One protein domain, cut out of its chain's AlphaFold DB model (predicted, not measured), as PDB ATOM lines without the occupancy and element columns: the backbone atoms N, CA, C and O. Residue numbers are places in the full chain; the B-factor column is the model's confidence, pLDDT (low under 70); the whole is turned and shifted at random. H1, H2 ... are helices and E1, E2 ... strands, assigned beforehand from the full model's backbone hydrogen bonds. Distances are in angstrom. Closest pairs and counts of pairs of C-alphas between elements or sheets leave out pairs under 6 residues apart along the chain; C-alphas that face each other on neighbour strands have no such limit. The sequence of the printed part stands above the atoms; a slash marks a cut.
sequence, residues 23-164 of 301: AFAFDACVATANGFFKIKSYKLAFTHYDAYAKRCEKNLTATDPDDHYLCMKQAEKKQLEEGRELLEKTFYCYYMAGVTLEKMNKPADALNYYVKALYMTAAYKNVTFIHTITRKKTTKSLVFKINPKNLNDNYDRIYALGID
ATOM      1  N   ALA A  23      30.031  74.052  54.352       43.16
ATOM      2  CA  ALA A  23      28.601  74.082  54.669       43.16
ATOM      3  C   ALA A  23      28.166  73.077  55.763       43.16
ATOM      4  O   ALA A  23      27.337  73.416  56.601       43.16
ATOM      5  N   PHE A  24      28.752  71.874  55.851       47.31
ATOM      6  CA  PHE A  24      28.405  70.916  56.920       47.31
ATOM      7  C   PHE A  24      29.064  71.272  58.258       47.31
ATOM      8  O   PHE A  24      28.459  71.108  59.318       47.31
ATOM      9  N   ALA A  25      30.275  71.837  58.226       54.69
ATOM     10  CA  ALA A  25      30.893  72.425  59.417       54.69
ATOM     11  C   ALA A  25      30.074  73.603  59.969       54.69
ATOM     12  O   ALA A  25      30.046  73.848  61.174       54.69
ATOM     13  N   PHE A  26      29.382  74.315  59.083       56.50
ATOM     14  CA  PHE A  26      28.603  75.494  59.406       56.50
ATOM     15  C   PHE A  26      27.354  75.173  60.235       56.50
ATOM     16  O   PHE A  26      27.170  75.750  61.310       56.50
ATOM     17  N   ASP A  27      26.527  74.235  59.775       64.69
ATOM     18  CA  ASP A  27      25.299  73.848  60.479       64.69
ATOM     19  C   ASP A  27      25.611  73.094  61.782       64.69
ATOM     20  O   ASP A  27      24.933  73.288  62.795       64.69
ATOM     21  N   ALA A  28      26.705  72.323  61.815       68.31
ATOM     22  CA  ALA A  28      27.183  71.661  63.027       68.31
ATOM     23  C   ALA A  28      27.625  72.653  64.120       68.31
ATOM     24  O   ALA A  28      27.349  72.429  65.304       68.31
ATOM     25  N   CYS A  29      28.266  73.771  63.757       71.25
ATOM     26  CA  CYS A  29      28.657  74.802  64.724       71.25
ATOM     27  C   CYS A  29      27.441  75.497  65.360       71.25
ATOM     28  O   CYS A  29      27.413  75.666  66.581       71.25
ATOM     29  N   VAL A  30      26.413  75.847  64.577       79.94
ATOM     30  CA  VAL A  30      25.176  76.441  65.122       79.94
ATOM     31  C   VAL A  30      24.370  75.426  65.923       79.94
ATOM     32  O   VAL A  30      23.870  75.762  66.997       79.94
ATOM     33  N   ALA A  31      24.295  74.170  65.477       83.38
ATOM     34  CA  ALA A  31      23.684  73.092  66.251       83.38
ATOM     35  C   ALA A  31      24.374  72.899  67.611       83.38
ATOM     36  O   ALA A  31      23.698  72.737  68.626       83.38
ATOM     37  N   THR A  32      25.705  73.000  67.652       86.88
ATOM     38  CA  THR A  32      26.491  72.941  68.893       86.88
ATOM     39  C   THR A  32      26.170  74.117  69.820       86.88
ATOM     40  O   THR A  32      25.870  73.905  70.994       86.88
ATOM     41  N   ALA A  33      26.145  75.350  69.301       90.12
ATOM     42  CA  ALA A  33      25.763  76.532  70.078       90.12
ATOM     43  C   ALA A  33      24.330  76.417  70.635       90.12
ATOM     44  O   ALA A  33      24.100  76.649  71.823       90.12
ATOM     45  N   ASN A  34      23.386  75.963  69.802       91.00
ATOM     46  CA  ASN A  34      22.006  75.674  70.199       91.00
ATOM     47  C   ASN A  34      21.946  74.579  71.281       91.00
ATOM     48  O   ASN A  34      21.135  74.665  72.202       91.00
ATOM     49  N   GLY A  35      22.800  73.557  71.195       90.75
ATOM     50  CA  GLY A  35      22.942  72.513  72.210       90.75
ATOM     51  C   GLY A  35      23.368  73.084  73.560       90.75
ATOM     52  O   GLY A  35      22.681  72.863  74.559       90.75
ATOM     53  N   PHE A  36      24.433  73.896  73.582       93.81
ATOM     54  CA  PHE A  36      24.875  74.601  74.790       93.81
ATOM     55  C   PHE A  36      23.788  75.510  75.363       93.81
ATOM     56  O   PHE A  36      23.594  75.541  76.579       93.81
ATOM     57  N   PHE A  37      23.043  76.201  74.500       94.81
ATOM     58  CA  PHE A  37      21.922  77.038  74.914       94.81
ATOM     59  C   PHE A  37      20.828  76.221  75.615       94.81
ATOM     60  O   PHE A  37      20.386  76.588  76.703       94.81
ATOM     61  N   LYS A  38      20.425  75.081  75.036       95.69
ATOM     62  CA  LYS A  38      19.382  74.199  75.593       95.69
ATOM     63  C   LYS A  38      19.746  73.646  76.969       95.69
ATOM     64  O   LYS A  38      18.884  73.588  77.841       95.69
ATOM     65  N   ILE A  39      21.015  73.302  77.191       95.69
ATOM     66  CA  ILE A  39      21.505  72.851  78.507       95.69
ATOM     67  C   ILE A  39      21.848  74.014  79.456       95.69
ATOM     68  O   ILE A  39      22.467  73.795  80.494       95.69
ATOM     69  N   LYS A  40      21.456  75.251  79.114       95.38
ATOM     70  CA  LYS A  40      21.678  76.483  79.896       95.38
ATOM     71  C   LYS A  40      23.153  76.847  80.111       95.38
ATOM     72  O   LYS A  40      23.477  77.644  80.990       95.38
ATOM     73  N   SER A  41      24.057  76.331  79.279       95.25
ATOM     74  CA  SER A  41      25.469  76.723  79.269       95.25
ATOM     75  C   SER A  41      25.663  77.998  78.442       95.25
ATOM     76  O   SER A  41      26.259  77.997  77.363       95.25
ATOM     77  N   TYR A  42      25.113  79.113  78.934       95.94
ATOM     78  CA  TYR A  42      25.015  80.360  78.166       95.94
ATOM     79  C   TYR A  42      26.371  80.966  77.806       95.94
ATOM     80  O   TYR A  42      26.512  81.515  76.719       95.94
ATOM     81  N   LYS A  43      27.390  80.805  78.662       95.75
ATOM     82  CA  LYS A  43      28.750  81.280  78.371       95.75
ATOM     83  C   LYS A  43      29.358  80.551  77.171       95.75
ATOM     84  O   LYS A  43      29.938  81.198  76.306       95.75
ATOM     85  N   LEU A  44      29.210  79.225  77.098       92.00
ATOM     86  CA  LEU A  44      29.690  78.448  75.950       92.00
ATOM     87  C   LEU A  44      28.855  78.751  74.706       92.00
ATOM     88  O   LEU A  44      29.419  79.012  73.647       92.00
ATOM     89  N   ALA A  45      27.527  78.797  74.844       94.06
ATOM     90  CA  ALA A  45      26.633  79.155  73.747       94.06
ATOM     91  C   ALA A  45      27.005  80.519  73.140       94.06
ATOM     92  O   ALA A  45      27.167  80.618  71.927       94.06
ATOM     93  N   PHE A  46      27.224  81.539  73.977       95.94
ATOM     94  CA  PHE A  46      27.687  82.862  73.556       95.94
ATOM     95  C   PHE A  46      28.993  82.791  72.762       95.94
ATOM     96  O   PHE A  46      29.038  83.288  71.641       95.94
ATOM     97  N   THR A  47      30.029  82.139  73.304       93.06
ATOM     98  CA  THR A  47      31.329  82.016  72.628       93.06
ATOM     99  C   THR A  47      31.185  81.401  71.238       93.06
ATOM    100  O   THR A  47      31.796  81.886  70.287       93.06
ATOM    101  N   HIS A  48      30.360  80.361  71.099       90.94
ATOM    102  CA  HIS A  48      30.136  79.719  69.807       90.94
ATOM    103  C   HIS A  48      29.331  80.598  68.843       90.94
ATOM    104  O   HIS A  48      29.722  80.704  67.681       90.94
ATOM    105  N   TYR A  49      28.257  81.255  69.297       94.56
ATOM    106  CA  TYR A  49      27.487  82.170  68.448       94.56
ATOM    107  C   TYR A  49      28.320  83.371  67.981       94.56
ATOM    108  O   TYR A  49      28.302  83.687  66.795       94.56
ATOM    109  N   ASP A  50      29.077  84.017  68.873       94.38
ATOM    110  CA  ASP A  50      29.904  85.180  68.533       94.38
ATOM    111  C   ASP A  50      31.044  84.816  67.571       94.38
ATOM    112  O   ASP A  50      31.208  85.453  66.527       94.38
ATOM    113  N   ALA A  51      31.806  83.757  67.877       90.25
ATOM    114  CA  ALA A  51      32.894  83.299  67.014       90.25
ATOM    115  C   ALA A  51      32.387  82.950  65.610       90.25
ATOM    116  O   ALA A  51      33.038  83.243  64.603       90.25
ATOM    117  N   TYR A  52      31.204  82.350  65.547       88.81
ATOM    118  CA  TYR A  52      30.584  81.999  64.292       88.81
ATOM    119  C   TYR A  52      30.088  83.213  63.515       88.81
ATOM    120  O   TYR A  52      30.449  83.353  62.350       88.81
ATOM    121  N   ALA A  53      29.342  84.119  64.152       92.25
ATOM    122  CA  ALA A  53      28.861  85.338  63.508       92.25
ATOM    123  C   ALA A  53      30.024  86.132  62.892       92.25
ATOM    124  O   ALA A  53      29.970  86.491  61.720       92.25
ATOM    125  N   LYS A  54      31.133  86.286  63.628       91.12
ATOM    126  CA  LYS A  54      32.364  86.922  63.130       91.12
ATOM    127  C   LYS A  54      32.974  86.195  61.930       91.12
ATOM    128  O   LYS A  54      33.465  86.836  61.005       91.12
ATOM    129  N   ARG A  55      32.962  84.858  61.921       88.56
ATOM    130  CA  ARG A  55      33.444  84.067  60.777       88.56
ATOM    131  C   ARG A  55      32.553  84.267  59.552       88.56
ATOM    132  O   ARG A  55      33.076  84.426  58.453       88.56
ATOM    133  N   CYS A  56      31.233  84.271  59.728       87.81
ATOM    134  CA  CYS A  56      30.285  84.505  58.642       87.81
ATOM    135  C   CYS A  56      30.409  85.924  58.083       87.81
ATOM    136  O   CYS A  56      30.521  86.083  56.872       87.81
ATOM    137  N   GLU A  57      30.482  86.934  58.950       88.19
ATOM    138  CA  GLU A  57      30.707  88.330  58.570       88.19
ATOM    139  C   GLU A  57      32.024  88.496  57.798       88.19
ATOM    140  O   GLU A  57      32.063  89.139  56.743       88.19
ATOM    141  N   LYS A  58      33.098  87.846  58.261       87.00
ATOM    142  CA  LYS A  58      34.366  87.805  57.529       87.00
ATOM    143  C   LYS A  58      34.191  87.181  56.145       87.00
ATOM    144  O   LYS A  58      34.676  87.743  55.176       87.00
ATOM    145  N   ASN A  59      33.481  86.061  56.021       83.94
ATOM    146  CA  ASN A  59      33.260  85.405  54.728       83.94
ATOM    147  C   ASN A  59      32.355  86.213  53.781       83.94
ATOM    148  O   ASN A  59      32.531  86.151  52.567       83.94
ATOM    149  N   LEU A  60      31.410  86.988  54.323       83.69
ATOM    150  CA  LEU A  60      30.561  87.903  53.552       83.69
ATOM    151  C   LEU A  60      31.361  89.064  52.955       83.69
ATOM    152  O   LEU A  60      31.009  89.558  51.888       83.69
ATOM    153  N   THR A  61      32.424  89.492  53.634       73.94
ATOM    154  CA  THR A  61      33.265  90.629  53.232       73.94
ATOM    155  C   THR A  61      34.588  90.213  52.588       73.94
ATOM    156  O   THR A  61      35.284  91.058  52.028       73.94
ATOM    157  N   ALA A  62      34.944  88.928  52.645       69.56
ATOM    158  CA  ALA A  62      36.200  88.416  52.120       69.56
ATOM    159  C   ALA A  62      36.244  88.553  50.596       69.56
ATOM    160  O   ALA A  62      35.490  87.904  49.871       69.56
ATOM    161  N   THR A  63      37.167  89.373  50.111       59.50
ATOM    162  CA  THR A  63      37.615  89.326  48.721       59.50
ATOM    163  C   THR A  63      38.636  88.201  48.637       59.50
ATOM    164  O   THR A  63      39.786  88.406  49.019       59.50
ATOM    165  N   ASP A  64      38.225  87.002  48.230       55.34
ATOM    166  CA  ASP A  64      39.201  85.969  47.891       55.34
ATOM    167  C   ASP A  64      39.774  86.320  46.502       55.34
ATOM    168  O   ASP A  64      39.015  86.368  45.525       55.34
ATOM    169  N   PRO A  65      41.071  86.663  46.395       50.97
ATOM    170  CA  PRO A  65      41.689  87.004  45.117       50.97
ATOM    171  C   PRO A  65      41.658  85.841  44.110       50.97
ATOM    172  O   PRO A  65      41.754  86.106  42.908       50.97
ATOM    173  N   ASP A  66      41.443  84.605  44.580       48.25
ATOM    174  CA  ASP A  66      41.382  83.385  43.777       48.25
ATOM    175  C   ASP A  66      39.946  82.842  43.591       48.25
ATOM    176  O   ASP A  66      39.757  81.858  42.866       48.25
ATOM    177  N   ASP A  67      38.913  83.494  44.154       55.47
ATOM    178  CA  ASP A  67      37.502  83.165  43.888       55.47
ATOM    179  C   ASP A  67      37.173  83.535  42.433       55.47
ATOM    180  O   ASP A  67      36.797  84.659  42.080       55.47
ATOM    181  N   HIS A  68      37.385  82.571  41.545       61.28
ATOM    182  CA  HIS A  68      37.195  82.699  40.113       61.28
ATOM    183  C   HIS A  68      36.113  81.736  39.649       61.28
ATOM    184  O   HIS A  68      36.328  80.532  39.514       61.28
ATOM    185  N   TYR A  69      34.935  82.279  39.351       61.66
ATOM    186  CA  TYR A  69      33.817  81.457  38.906       61.66
ATOM    187  C   TYR A  69      33.765  81.342  37.384       61.66
ATOM    188  O   TYR A  69      33.729  82.344  36.664       61.66
ATOM    189  N   LEU A  70      33.710  80.095  36.910       60.19
ATOM    190  CA  LEU A  70      33.473  79.736  35.516       60.19
ATOM    191  C   LEU A  70      31.959  79.775  35.246       60.19
ATOM    192  O   LEU A  70      31.197  79.125  35.952       60.19
ATOM    193  N   CYS A  71      31.539  80.503  34.204       62.94
ATOM    194  CA  CYS A  71      30.139  80.756  33.804       62.94
ATOM    195  C   CYS A  71      29.402  81.806  34.663       62.94
ATOM    196  O   CYS A  71      28.960  81.540  35.777       62.94
ATOM    197  N   MET A  72      29.196  83.006  34.100       66.00
ATOM    198  CA  MET A  72      28.700  84.177  34.840       66.00
ATOM    199  C   MET A  72      27.299  84.002  35.444       66.00
ATOM    200  O   MET A  72      27.112  84.288  36.620       66.00
ATOM    201  N   LYS A  73      26.302  83.532  34.683       73.75
ATOM    202  CA  LYS A  73      24.894  83.617  35.125       73.75
ATOM    203  C   LYS A  73      24.550  82.638  36.253       73.75
ATOM    204  O   LYS A  73      23.888  83.014  37.218       73.75
ATOM    205  N   GLN A  74      24.981  81.382  36.137       79.44
ATOM    206  CA  GLN A  74      24.689  80.361  37.146       79.44
ATOM    207  C   GLN A  74      25.555  80.540  38.397       79.44
ATOM    208  O   GLN A  74      25.054  80.371  39.507       79.44
ATOM    209  N   ALA A  75      26.819  80.944  38.230       80.25
ATOM    210  CA  ALA A  75      27.683  81.242  39.362       80.25
ATOM    211  C   ALA A  75      27.210  82.468  40.150       80.25
ATOM    212  O   ALA A  75      27.210  82.429  41.373       80.25
ATOM    213  N   GLU A  76      26.756  83.529  39.478       84.31
ATOM    214  CA  GLU A  76      26.215  84.717  40.148       84.31
ATOM    215  C   GLU A  76      24.977  84.375  40.980       84.31
ATOM    216  O   GLU A  76      24.897  84.766  42.143       84.31
ATOM    217  N   LYS A  77      24.048  83.578  40.430       86.94
ATOM    218  CA  LYS A  77      22.884  83.092  41.183       86.94
ATOM    219  C   LYS A  77      23.310  82.303  42.425       86.94
ATOM    220  O   LYS A  77      22.815  82.582  43.512       86.94
ATOM    221  N   LYS A  78      24.260  81.378  42.273       86.50
ATOM    222  CA  LYS A  78      24.796  80.586  43.385       86.50
ATOM    223  C   LYS A  78      25.452  81.468  44.455       86.50
ATOM    224  O   LYS A  78      25.195  81.276  45.635       86.50
ATOM    225  N   GLN A  79      26.233  82.474  44.059       87.06
ATOM    226  CA  GLN A  79      26.842  83.427  44.994       87.06
ATOM    227  C   GLN A  79      25.805  84.275  45.737       87.06
ATOM    228  O   GLN A  79      25.969  84.554  46.922       87.06
ATOM    229  N   LEU A  80      24.718  84.666  45.067       89.88
ATOM    230  CA  LEU A  80      23.601  85.358  45.711       89.88
ATOM    231  C   LEU A  80      22.879  84.468  46.730       89.88
ATOM    232  O   LEU A  80      22.494  84.968  47.785       89.88
ATOM    233  N   GLU A  81      22.703  83.180  46.435       90.25
ATOM    234  CA  GLU A  81      22.102  82.203  47.352       90.25
ATOM    235  C   GLU A  81      23.000  81.961  48.576       90.25
ATOM    236  O   GLU A  81      22.552  82.171  49.702       90.25
ATOM    237  N   GLU A  82      24.281  81.646  48.366       88.25
ATOM    238  CA  GLU A  82      25.262  81.433  49.442       88.25
ATOM    239  C   GLU A  82      25.437  82.683  50.318       88.25
ATOM    240  O   GLU A  82      25.478  82.597  51.546       88.25
ATOM    241  N   GLY A  83      25.503  83.869  49.705       90.25
ATOM    242  CA  GLY A  83      25.618  85.130  50.432       90.25
ATOM    243  C   GLY A  83      24.374  85.457  51.263       90.25
ATOM    244  O   GLY A  83      24.503  85.943  52.386       90.25
ATOM    245  N   ARG A  84      23.166  85.153  50.765       92.31
ATOM    246  CA  ARG A  84      21.927  85.295  51.552       92.31
ATOM    247  C   ARG A  84      21.907  84.335  52.732       92.31
ATOM    248  O   ARG A  84      21.630  84.771  53.843       92.31
ATOM    249  N   GLU A  85      22.249  83.073  52.507       90.38
ATOM    250  CA  GLU A  85      22.313  82.057  53.557       90.38
ATOM    251  C   GLU A  85      23.307  82.453  54.662       90.38
ATOM    252  O   GLU A  85      22.971  82.444  55.850       90.38
ATOM    253  N   LEU A  86      24.515  82.886  54.285       90.25
ATOM    254  CA  LEU A  86      25.507  83.402  55.231       90.25
ATOM    255  C   LEU A  86      24.976  84.606  56.012       90.25
ATOM    256  O   LEU A  86      25.188  84.686  57.223       90.25
ATOM    257  N   LEU A  87      24.277  85.530  55.351       93.31
ATOM    258  CA  LEU A  87      23.704  86.709  55.992       93.31
ATOM    259  C   LEU A  87      22.612  86.337  57.009       93.31
ATOM    260  O   LEU A  87      22.655  86.825  58.137       93.31
ATOM    261  N   GLU A  88      21.700  85.420  56.666       92.81
ATOM    262  CA  GLU A  88      20.652  84.922  57.579       92.81
ATOM    263  C   GLU A  88      21.245  84.294  58.834       92.81
ATOM    264  O   GLU A  88      20.811  84.552  59.959       92.81
ATOM    265  N   LYS A  89      22.284  83.492  58.644       90.56
ATOM    266  CA  LYS A  89      22.950  82.797  59.737       90.56
ATOM    267  C   LYS A  89      23.801  83.757  60.581       90.56
ATOM    268  O   LYS A  89      23.813  83.627  61.804       90.56
ATOM    269  N   THR A  90      24.411  84.780  59.975       93.75
ATOM    270  CA  THR A  90      25.093  85.864  60.711       93.75
ATOM    271  C   THR A  90      24.106  86.636  61.588       93.75
ATOM    272  O   THR A  90      24.368  86.833  62.777       93.75
ATOM    273  N   PHE A  91      22.951  87.020  61.029       95.69
ATOM    274  CA  PHE A  91      21.867  87.662  61.773       95.69
ATOM    275  C   PHE A  91      21.447  86.806  62.972       95.69
ATOM    276  O   PHE A  91      21.470  87.278  64.109       95.69
ATOM    277  N   TYR A  92      21.114  85.534  62.726       94.94
ATOM    278  CA  TYR A  92      20.656  84.613  63.764       94.94
ATOM    279  C   TYR A  92      21.681  84.462  64.892       94.94
ATOM    280  O   TYR A  92      21.318  84.483  66.067       94.94
ATOM    281  N   CYS A  93      22.966  84.337  64.562       95.25
ATOM    282  CA  CYS A  93      24.001  84.167  65.573       95.25
ATOM    283  C   CYS A  93      24.242  85.430  66.398       95.25
ATOM    284  O   CYS A  93      24.382  85.312  67.613       95.25
ATOM    285  N   TYR A  94      24.221  86.627  65.804       97.56
ATOM    286  CA  TYR A  94      24.269  87.851  66.609       97.56
ATOM    287  C   TYR A  94      23.028  88.018  67.485       97.56
ATOM    288  O   TYR A  94      23.172  88.356  68.659       97.56
ATOM    289  N   TYR A  95      21.841  87.701  66.967       97.50
ATOM    290  CA  TYR A  95      20.611  87.690  67.756       97.50
ATOM    291  C   TYR A  95      20.732  86.734  68.954       97.50
ATOM    292  O   TYR A  95      20.575  87.146  70.100       97.50
ATOM    293  N   MET A  96      21.111  85.475  68.728       97.19
ATOM    294  CA  MET A  96      21.244  84.494  69.808       97.19
ATOM    295  C   MET A  96      22.390  84.805  70.779       97.19
ATOM    296  O   MET A  96      22.280  84.476  71.960       97.19
ATOM    297  N   ALA A  97      23.460  85.461  70.325       97.31
ATOM    298  CA  ALA A  97      24.501  85.990  71.205       97.31
ATOM    299  C   ALA A  97      23.969  87.113  72.116       97.31
ATOM    300  O   ALA A  97      24.331  87.173  73.288       97.31
ATOM    301  N   GLY A  98      23.066  87.965  71.622       97.50
ATOM    302  CA  GLY A  98      22.324  88.901  72.466       97.50
ATOM    303  C   GLY A  98      21.466  88.168  73.504       97.50
ATOM    304  O   GLY A  98      21.531  88.471  74.697       97.50
ATOM    305  N   VAL A  99      20.743  87.122  73.080       97.44
ATOM    306  CA  VAL A  99      19.866  86.343  73.974       97.44
ATOM    307  C   VAL A  99      20.668  85.660  75.082       97.44
ATOM    308  O   VAL A  99      20.244  85.652  76.238       97.44
ATOM    309  N   THR A 100      21.833  85.088  74.774       97.56
ATOM    310  CA  THR A 100      22.699  84.478  75.793       97.56
ATOM    311  C   THR A 100      23.236  85.507  76.778       97.56
ATOM    312  O   THR A 100      23.268  85.217  77.973       97.56
ATOM    313  N   LEU A 101      23.601  86.707  76.319       98.00
ATOM    314  CA  LEU A 101      24.052  87.794  77.187       98.00
ATOM    315  C   LEU A 101      22.947  88.273  78.136       98.00
ATOM    316  O   LEU A 101      23.216  88.451  79.324       98.00
ATOM    317  N   GLU A 102      21.698  88.378  77.677       96.88
ATOM    318  CA  GLU A 102      20.555  88.631  78.565       96.88
ATOM    319  C   GLU A 102      20.410  87.535  79.630       96.88
ATOM    320  O   GLU A 102      20.281  87.831  80.816       96.88
ATOM    321  N   LYS A 103      20.505  86.256  79.239       96.94
ATOM    322  CA  LYS A 103      20.457  85.125  80.188       96.94
ATOM    323  C   LYS A 103      21.635  85.101  81.165       96.94
ATOM    324  O   LYS A 103      21.528  84.489  82.225       96.94
ATOM    325  N   MET A 104      22.737  85.764  80.825       97.19
ATOM    326  CA  MET A 104      23.904  85.967  81.684       97.19
ATOM    327  C   MET A 104      23.843  87.275  82.491       97.19
ATOM    328  O   MET A 104      24.835  87.622  83.130       97.19
ATOM    329  N   ASN A 105      22.712  87.988  82.473       96.62
ATOM    330  CA  ASN A 105      22.512  89.278  83.136       96.62
ATOM    331  C   ASN A 105      23.488  90.375  82.661       96.62
ATOM    332  O   ASN A 105      24.023  91.144  83.458       96.62
ATOM    333  N   LYS A 106      23.739  90.432  81.344       96.62
ATOM    334  CA  LYS A 106      24.597  91.429  80.678       96.62
ATOM    335  C   LYS A 106      23.819  92.247  79.631       96.62
ATOM    336  O   LYS A 106      24.085  92.122  78.434       96.62
ATOM    337  N   PRO A 107      22.853  93.081  80.049       94.25
ATOM    338  CA  PRO A 107      21.942  93.781  79.137       94.25
ATOM    339  C   PRO A 107      22.642  94.792  78.213       94.25
ATOM    340  O   PRO A 107      22.313  94.865  77.031       94.25
ATOM    341  N   ALA A 108      23.647  95.520  78.710       92.00
ATOM    342  CA  ALA A 108      24.399  96.482  77.899       92.00
ATOM    343  C   ALA A 108      25.178  95.800  76.760       92.00
ATOM    344  O   ALA A 108      25.176  96.271  75.622       92.00
ATOM    345  N   ASP A 109      25.793  94.647  77.042       95.00
ATOM    346  CA  ASP A 109      26.459  93.850  76.014       95.00
ATOM    347  C   ASP A 109      25.430  93.284  75.025       95.00
ATOM    348  O   ASP A 109      25.655  93.332  73.817       95.00
ATOM    349  N   ALA A 110      24.288  92.783  75.513       96.75
ATOM    350  CA  ALA A 110      23.236  92.212  74.670       96.75
ATOM    351  C   ALA A 110      22.707  93.221  73.642       96.75
ATOM    352  O   ALA A 110      22.578  92.887  72.462       96.75
ATOM    353  N   LEU A 111      22.494  94.474  74.063       94.75
ATOM    354  CA  LEU A 111      22.054  95.555  73.186       94.75
ATOM    355  C   LEU A 111      22.997  95.734  71.986       94.75
ATOM    356  O   LEU A 111      22.545  95.811  70.843       94.75
ATOM    357  N   ASN A 112      24.313  95.724  72.220       94.12
ATOM    358  CA  ASN A 112      25.301  95.837  71.146       94.12
ATOM    359  C   ASN A 112      25.185  94.695  70.123       94.12
ATOM    360  O   ASN A 112      25.380  94.917  68.926       94.12
ATOM    361  N   TYR A 113      24.855  93.482  70.568       97.00
ATOM    362  CA  TYR A 113      24.677  92.323  69.690       97.00
ATOM    363  C   TYR A 113      23.373  92.371  68.890       97.00
ATOM    364  O   TYR A 113      23.395  92.052  67.702       97.00
ATOM    365  N   TYR A 114      22.270  92.848  69.466       96.56
ATOM    366  CA  TYR A 114      21.032  93.052  68.704       96.56
ATOM    367  C   TYR A 114      21.154  94.160  67.664       96.56
ATOM    368  O   TYR A 114      20.633  94.031  66.552       96.56
ATOM    369  N   VAL A 115      21.904  95.221  67.977       93.25
ATOM    370  CA  VAL A 115      22.254  96.241  66.984       93.25
ATOM    371  C   VAL A 115      23.089  95.606  65.870       93.25
ATOM    372  O   VAL A 115      22.731  95.753  64.707       93.25
ATOM    373  N   LYS A 116      24.134  94.820  66.176       94.38
ATOM    374  CA  LYS A 116      24.899  94.084  65.146       94.38
ATOM    375  C   LYS A 116      24.010  93.187  64.283       94.38
ATOM    376  O   LYS A 116      24.148  93.217  63.064       94.38
ATOM    377  N   ALA A 117      23.080  92.445  64.886       95.81
ATOM    378  CA  ALA A 117      22.116  91.632  64.151       95.81
ATOM    379  C   ALA A 117      21.309  92.493  63.168       95.81
ATOM    380  O   ALA A 117      21.229  92.161  61.990       95.81
ATOM    381  N   LEU A 118      20.818  93.660  63.598       94.50
ATOM    382  CA  LEU A 118      20.076  94.580  62.735       94.50
ATOM    383  C   LEU A 118      20.886  95.041  61.507       94.50
ATOM    384  O   LEU A 118      20.351  95.119  60.397       94.50
ATOM    385  N   TYR A 119      22.191  95.283  61.673       92.81
ATOM    386  CA  TYR A 119      23.100  95.609  60.565       92.81
ATOM    387  C   TYR A 119      23.300  94.445  59.579       92.81
ATOM    388  O   TYR A 119      23.602  94.692  58.406       92.81
ATOM    389  N   MET A 120      23.087  93.201  60.020       94.56
ATOM    390  CA  MET A 120      23.184  91.970  59.220       94.56
ATOM    391  C   MET A 120      21.878  91.617  58.497       94.56
ATOM    392  O   MET A 120      21.574  90.456  58.256       94.56
ATOM    393  N   THR A 121      21.104  92.628  58.109       94.88
ATOM    394  CA  THR A 121      19.937  92.509  57.215       94.88
ATOM    395  C   THR A 121      20.288  92.795  55.753       94.88
ATOM    396  O   THR A 121      19.576  92.378  54.836       94.88
ATOM    397  N   ALA A 122      21.415  93.477  55.527       94.88
ATOM    398  CA  ALA A 122      21.998  93.700  54.215       94.88
ATOM    399  C   ALA A 122      23.530  93.716  54.271       94.88
ATOM    400  O   ALA A 122      24.139  94.274  55.191       94.88
ATOM    401  N   ALA A 123      24.146  93.146  53.240       94.56
ATOM    402  CA  ALA A 123      25.589  93.137  53.028       94.56
ATOM    403  C   ALA A 123      25.903  93.178  51.527       94.56
ATOM    404  O   ALA A 123      25.016  92.997  50.690       94.56
ATOM    405  N   TYR A 124      27.164  93.417  51.182       92.12
ATOM    406  CA  TYR A 124      27.644  93.304  49.810       92.12
ATOM    407  C   TYR A 124      28.988  92.574  49.770       92.12
ATOM    408  O   TYR A 124      29.729  92.610  50.750       92.12
ATOM    409  N   LYS A 125      29.293  91.941  48.633       90.06
ATOM    410  CA  LYS A 125      30.579  91.283  48.353       90.06
ATOM    411  C   LYS A 125      31.023  91.595  46.930       90.06
ATOM    412  O   LYS A 125      30.214  91.548  46.003       90.06
ATOM    413  N   ASN A 126      32.308  91.874  46.747       87.31
ATOM    414  CA  ASN A 126      32.921  91.961  45.423       87.31
ATOM    415  C   ASN A 126      33.331  90.553  44.967       87.31
ATOM    416  O   ASN A 126      34.047  89.858  45.683       87.31
ATOM    417  N   VAL A 127      32.873  90.132  43.788       85.88
ATOM    418  CA  VAL A 127      33.128  88.800  43.222       85.88
ATOM    419  C   VAL A 127      33.689  88.933  41.812       85.88
ATOM    420  O   VAL A 127      33.143  89.674  40.993       85.88
ATOM    421  N   THR A 128      34.756  88.188  41.514       85.25
ATOM    422  CA  THR A 128      35.377  88.164  40.185       85.25
ATOM    423  C   THR A 128      34.911  86.946  39.395       85.25
ATOM    424  O   THR A 128      35.164  85.798  39.754       85.25
ATOM    425  N   PHE A 129      34.258  87.186  38.265       82.75
ATOM    426  CA  PHE A 129      33.855  86.141  37.333       82.75
ATOM    427  C   PHE A 129      34.863  86.028  36.196       82.75
ATOM    428  O   PHE A 129      35.307  87.044  35.657       82.75
ATOM    429  N   ILE A 130      35.197  84.800  35.798       81.38
ATOM    430  CA  ILE A 130      36.062  84.541  34.646       81.38
ATOM    431  C   ILE A 130      35.229  83.924  33.533       81.38
ATOM    432  O   ILE A 130      34.648  82.844  33.670       81.38
ATOM    433  N   HIS A 131      35.195  84.604  32.391       79.19
ATOM    434  CA  HIS A 131      34.563  84.054  31.204       79.19
ATOM    435  C   HIS A 131      35.293  82.776  30.763       79.19
ATOM    436  O   HIS A 131      36.506  82.777  30.562       79.19
ATOM    437  N   THR A 132      34.552  81.688  30.559       72.50
ATOM    438  CA  THR A 132      35.107  80.355  30.257       72.50
ATOM    439  C   THR A 132      35.939  80.330  28.976       72.50
ATOM    440  O   THR A 132      37.037  79.787  28.975       72.50
ATOM    441  N   ILE A 133      35.433  80.954  27.907       75.12
ATOM    442  CA  ILE A 133      36.089  80.988  26.586       75.12
ATOM    443  C   ILE A 133      37.136  82.109  26.491       75.12
ATOM    444  O   ILE A 133      38.300  81.847  26.219       75.12
ATOM    445  N   THR A 134      36.749  83.364  26.738       80.50
ATOM    446  CA  THR A 134      37.630  84.527  26.524       80.50
ATOM    447  C   THR A 134      38.605  84.798  27.668       80.50
ATOM    448  O   THR A 134      39.432  85.697  27.550       80.50
ATOM    449  N   ARG A 135      38.485  84.089  28.803       80.75
ATOM    450  CA  ARG A 135      39.244  84.325  30.050       80.75
ATOM    451  C   ARG A 135      39.146  85.751  30.608       80.75
ATOM    452  O   ARG A 135      39.832  86.078  31.573       80.75
ATOM    453  N   LYS A 136      38.257  86.586  30.060       83.38
ATOM    454  CA  LYS A 136      38.021  87.949  30.533       83.38
ATOM    455  C   LYS A 136      37.523  87.907  31.978       83.38
ATOM    456  O   LYS A 136      36.535  87.227  32.268       83.38
ATOM    457  N   LYS A 137      38.203  88.643  32.860       85.06
ATOM    458  CA  LYS A 137      37.789  88.846  34.252       85.06
ATOM    459  C   LYS A 137      36.748  89.964  34.322       85.06
ATOM    460  O   LYS A 137      36.846  90.961  33.609       85.06
ATOM    461  N   THR A 138      35.717  89.791  35.136       83.88
ATOM    462  CA  THR A 138      34.690  90.808  35.389       83.88
ATOM    463  C   THR A 138      34.350  90.807  36.867       83.88
ATOM    464  O   THR A 138      33.789  89.836  37.371       83.88
ATOM    465  N   THR A 139      34.685  91.894  37.551       86.00
ATOM    466  CA  THR A 139      34.334  92.087  38.957       86.00
ATOM    467  C   THR A 139      32.929  92.665  39.054       86.00
ATOM    468  O   THR A 139      32.609  93.648  38.387       86.00
ATOM    469  N   LYS A 140      32.083  92.056  39.881       87.88
ATOM    470  CA  LYS A 140      30.756  92.570  40.222       87.88
ATOM    471  C   LYS A 140      30.618  92.704  41.728       87.88
ATOM    472  O   LYS A 140      31.049  91.832  42.476       87.88
ATOM    473  N   SER A 141      29.942  93.756  42.157       90.69
ATOM    474  CA  SER A 141      29.548  93.944  43.549       90.69
ATOM    475  C   SER A 141      28.133  93.407  43.737       90.69
ATOM    476  O   SER A 141      27.166  93.985  43.242       90.69
ATOM    477  N   LEU A 142      28.015  92.268  44.412       91.25
ATOM    478  CA  LEU A 142      26.744  91.606  44.691       91.25
ATOM    479  C   LEU A 142      26.169  92.137  46.002       91.25
ATOM    480  O   LEU A 142      26.897  92.276  46.980       91.25
ATOM    481  N   VAL A 143      24.863  92.412  46.026       93.50
ATOM    482  CA  VAL A 143      24.142  92.869  47.222       93.50
ATOM    483  C   VAL A 143      23.233  91.755  47.718       93.50
ATOM    484  O   VAL A 143      22.400  91.237  46.972       93.50
ATOM    485  N   PHE A 144      23.350  91.432  49.001       93.25
ATOM    486  CA  PHE A 144      22.510  90.460  49.690       93.25
ATOM    487  C   PHE A 144      21.567  91.206  50.630       93.25
ATOM    488  O   PHE A 144      21.990  92.095  51.370       93.25
ATOM    489  N   LYS A 145      20.286  90.844  50.594       93.56
ATOM    490  CA  LYS A 145      19.251  91.364  51.489       93.56
ATOM    491  C   LYS A 145      18.407  90.202  51.975       93.56
ATOM    492  O   LYS A 145      18.085  89.314  51.182       93.56
ATOM    493  N   ILE A 146      18.056  90.234  53.250       93.19
ATOM    494  CA  ILE A 146      17.236  89.215  53.902       93.19
ATOM    495  C   ILE A 146      16.090  89.887  54.658       93.19
ATOM    496  O   ILE A 146      16.189  91.057  55.029       93.19
ATOM    497  N   ASN A 147      15.013  89.142  54.899       90.81
ATOM    498  CA  ASN A 147      13.957  89.527  55.832       90.81
ATOM    499  C   ASN A 147      13.912  88.478  56.959       90.81
ATOM    500  O   ASN A 147      13.227  87.462  56.813       90.81
ATOM    501  N   PRO A 148      14.720  88.644  58.022       87.44
ATOM    502  CA  PRO A 148      14.854  87.635  59.063       87.44
ATOM    503  C   PRO A 148      13.534  87.417  59.803       87.44
ATOM    504  O   PRO A 148      12.871  88.373  60.195       87.44
ATOM    505  N   LYS A 149      13.199  86.155  60.099       88.06
ATOM    506  CA  LYS A 149      11.991  85.811  60.873       88.06
ATOM    507  C   LYS A 149      11.945  86.491  62.249       88.06
ATOM    508  O   LYS A 149      10.873  86.868  62.696       88.06
ATOM    509  N   ASN A 150      13.099  86.672  62.895       89.44
ATOM    510  CA  ASN A 150      13.218  87.293  64.220       89.44
ATOM    511  C   ASN A 150      13.515  88.802  64.164       89.44
ATOM    512  O   ASN A 150      14.032  89.354  65.131       89.44
ATOM    513  N   LEU A 151      13.249  89.481  63.041       92.50
ATOM    514  CA  LEU A 151      13.519  90.916  62.928       92.50
ATOM    515  C   LEU A 151      12.675  91.742  63.913       92.50
ATOM    516  O   LEU A 151      13.223  92.603  64.594       92.50
ATOM    517  N   ASN A 152      11.381  91.435  64.040       92.38
ATOM    518  CA  ASN A 152      10.500  92.125  64.987       92.38
ATOM    519  C   ASN A 152      10.891  91.842  66.443       92.38
ATOM    520  O   ASN A 152      11.085  92.785  67.202       92.38
ATOM    521  N   ASP A 153      11.154  90.577  66.795       94.25
ATOM    522  CA  ASP A 153      11.663  90.217  68.128       94.25
ATOM    523  C   ASP A 153      12.958  90.974  68.471       94.25
ATOM    524  O   ASP A 153      13.197  91.348  69.618       94.25
ATOM    525  N   ASN A 154      13.825  91.197  67.476       94.88
ATOM    526  CA  ASN A 154      15.056  91.958  67.654       94.88
ATOM    527  C   ASN A 154      14.766  93.437  67.958       94.88
ATOM    528  O   ASN A 154      15.429  94.006  68.824       94.88
ATOM    529  N   TYR A 155      13.772  94.052  67.303       93.50
ATOM    530  CA  TYR A 155      13.319  95.405  67.645       93.50
ATOM    531  C   TYR A 155      12.780  95.476  69.075       93.50
ATOM    532  O   TYR A 155      13.226  96.329  69.844       93.50
ATOM    533  N   ASP A 156      11.907  94.545  69.458       91.81
ATOM    534  CA  ASP A 156      11.295  94.510  70.791       91.81
ATOM    535  C   ASP A 156      12.342  94.357  71.899       91.81
ATOM    536  O   ASP A 156      12.267  95.007  72.943       91.81
ATOM    537  N   ARG A 157      13.373  93.537  71.667       94.62
ATOM    538  CA  ARG A 157      14.483  93.375  72.614       94.62
ATOM    539  C   ARG A 157      15.355  94.618  72.716       94.62
ATOM    540  O   ARG A 157      15.729  94.997  73.824       94.62
ATOM    541  N   ILE A 158      15.670  95.271  71.596       93.25
ATOM    542  CA  ILE A 158      16.403  96.547  71.614       93.25
ATOM    543  C   ILE A 158      15.610  97.604  72.391       93.25
ATOM    544  O   ILE A 158      16.196  98.346  73.184       93.25
ATOM    545  N   TYR A 159      14.290  97.643  72.203       87.69
ATOM    546  CA  TYR A 159      13.408  98.518  72.966       87.69
ATOM    547  C   TYR A 159      13.448  98.207  74.462       87.69
ATOM    548  O   TYR A 159      13.733  99.098  75.261       87.69
ATOM    549  N   ALA A 160      13.230  96.947  74.841       89.38
ATOM    550  CA  ALA A 160      13.197  96.520  76.237       89.38
ATOM    551  C   ALA A 160      14.519  96.787  76.978       89.38
ATOM    552  O   ALA A 160      14.512  97.080  78.171       89.38
ATOM    553  N   LEU A 161      15.652  96.713  76.272       90.44
ATOM    554  CA  LEU A 161      16.973  97.022  76.824       90.44
ATOM    555  C   LEU A 161      17.284  98.524  76.883       90.44
ATOM    556  O   LEU A 161      18.290  98.905  77.476       90.44
ATOM    557  N   GLY A 162      16.429  99.371  76.306       85.00
ATOM    558  CA  GLY A 162      16.483 100.816  76.472       85.00
ATOM    559  C   GLY A 162      17.622 101.490  75.711       85.00
ATOM    560  O   GLY A 162      18.366 102.266  76.306       85.00
ATOM    561  N   ILE A 163      17.752 101.241  74.400       87.69
ATOM    562  CA  ILE A 163      18.681 102.027  73.571       87.69
ATOM    563  C   ILE A 163      18.399 103.527  73.709       87.69
ATOM    564  O   ILE A 163      17.244 103.960  73.702       87.69
ATOM    565  N   ASP A 164      19.455 104.322  73.839       88.06
ATOM    566  CA  ASP A 164      19.340 105.773  73.877       88.06
ATOM    567  C   ASP A 164      18.903 106.319  72.504       88.06
ATOM    568  O   ASP A 164      19.451 105.948  71.460       88.06
TER     569      ASP A 164
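Overview. This is residues 23 to 164 of the 301 residues of an uncharacterized protein of Candidatus Wallbacteria bacterium (UniProt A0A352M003). What is the main picture? An elongated, up-and-down bundle is built round the long H3: H2 packs on one side with H1 beyond it, H4 packs on its last part with H5 beyond, and the strand hairpin E2 and E3 covers its first part, with little E1 beside E2. What makes it up? The printed part has 142 residues, with five named helices and three named strands in the order H1, H2, E1, H3, H4, E2, E3, H5; the class is mostly helix, and the mixed sheet runs E1, E2, E3. How compact is it? It is only just compact, close to loose, with a radius of gyration of the C-alphas of 17.4 A and spans of 59 by 32 by 22 A.

Arrangement. How do the helices stand? H1, residues 23 to 38, and H2, residues 42 to 61, form a helical hairpin, their closest C-alphas, Ala 33 and Ala 45, 4.6 A apart. H2 touches H3, residues 72 to 103, opposite ways at a shallow tilt of 27 degrees, closest at C-alphas Ala 53 and Thr 90, 4.7 A. H3, with residues 90 to 102 alone, touches H4, residues 107 to 119, in a hairpin, closest at C-alphas Gly 98 and Ala 110, 4.1 A; H4 touches H5, residues 151 to 160, closest at C-alphas Leu 111 and Ile 158, 5.9 A. How do the strands pair? E1, residues 68 to 70, is parallel to E2, residues 122 to 130, with N 130 and O 69 within hydrogen-bond range at 3.0 A. E2 and E3, residues 137 to 145, form an antiparallel hairpin, with N 127 and O 140 at 2.8 A. What is on the sheet? H3 is on one face, making two layers, helix over sheet, while H2 only grazes the sheet with residues 57 to 61. E1, H3, H4 and E2 make a strand-helix-strand unit, parallel neighbour strands with helices between, its crossover right-handed. Are the helix backbones complete? Every O i to N i+4 pair is within hydrogen-bond range in H1, H2, H3 and H5, and 8 of 9 in H4.

Along the chain. Where are the anchor points? H1 begins at C-alpha 23, (28.601, 74.082, 54.669), and H5 ends at C-alpha 160, (13.197, 96.520, 76.237). How long are the longer elements? From first to last C-alpha, H3 measures 46.1 A, H2 28.2 A, E2 25.8 A and E3 25.4 A.

Size, cuts and confidence. How far does it reach? The two C-alphas farthest apart, Asn 105 and Thr 134, are 58.8 A apart. Is it continuous? The printed part has no cut, and no link is long. Where is confidence low? The pLDDT is under 70 at residues 23 to 28 and 62 to 72.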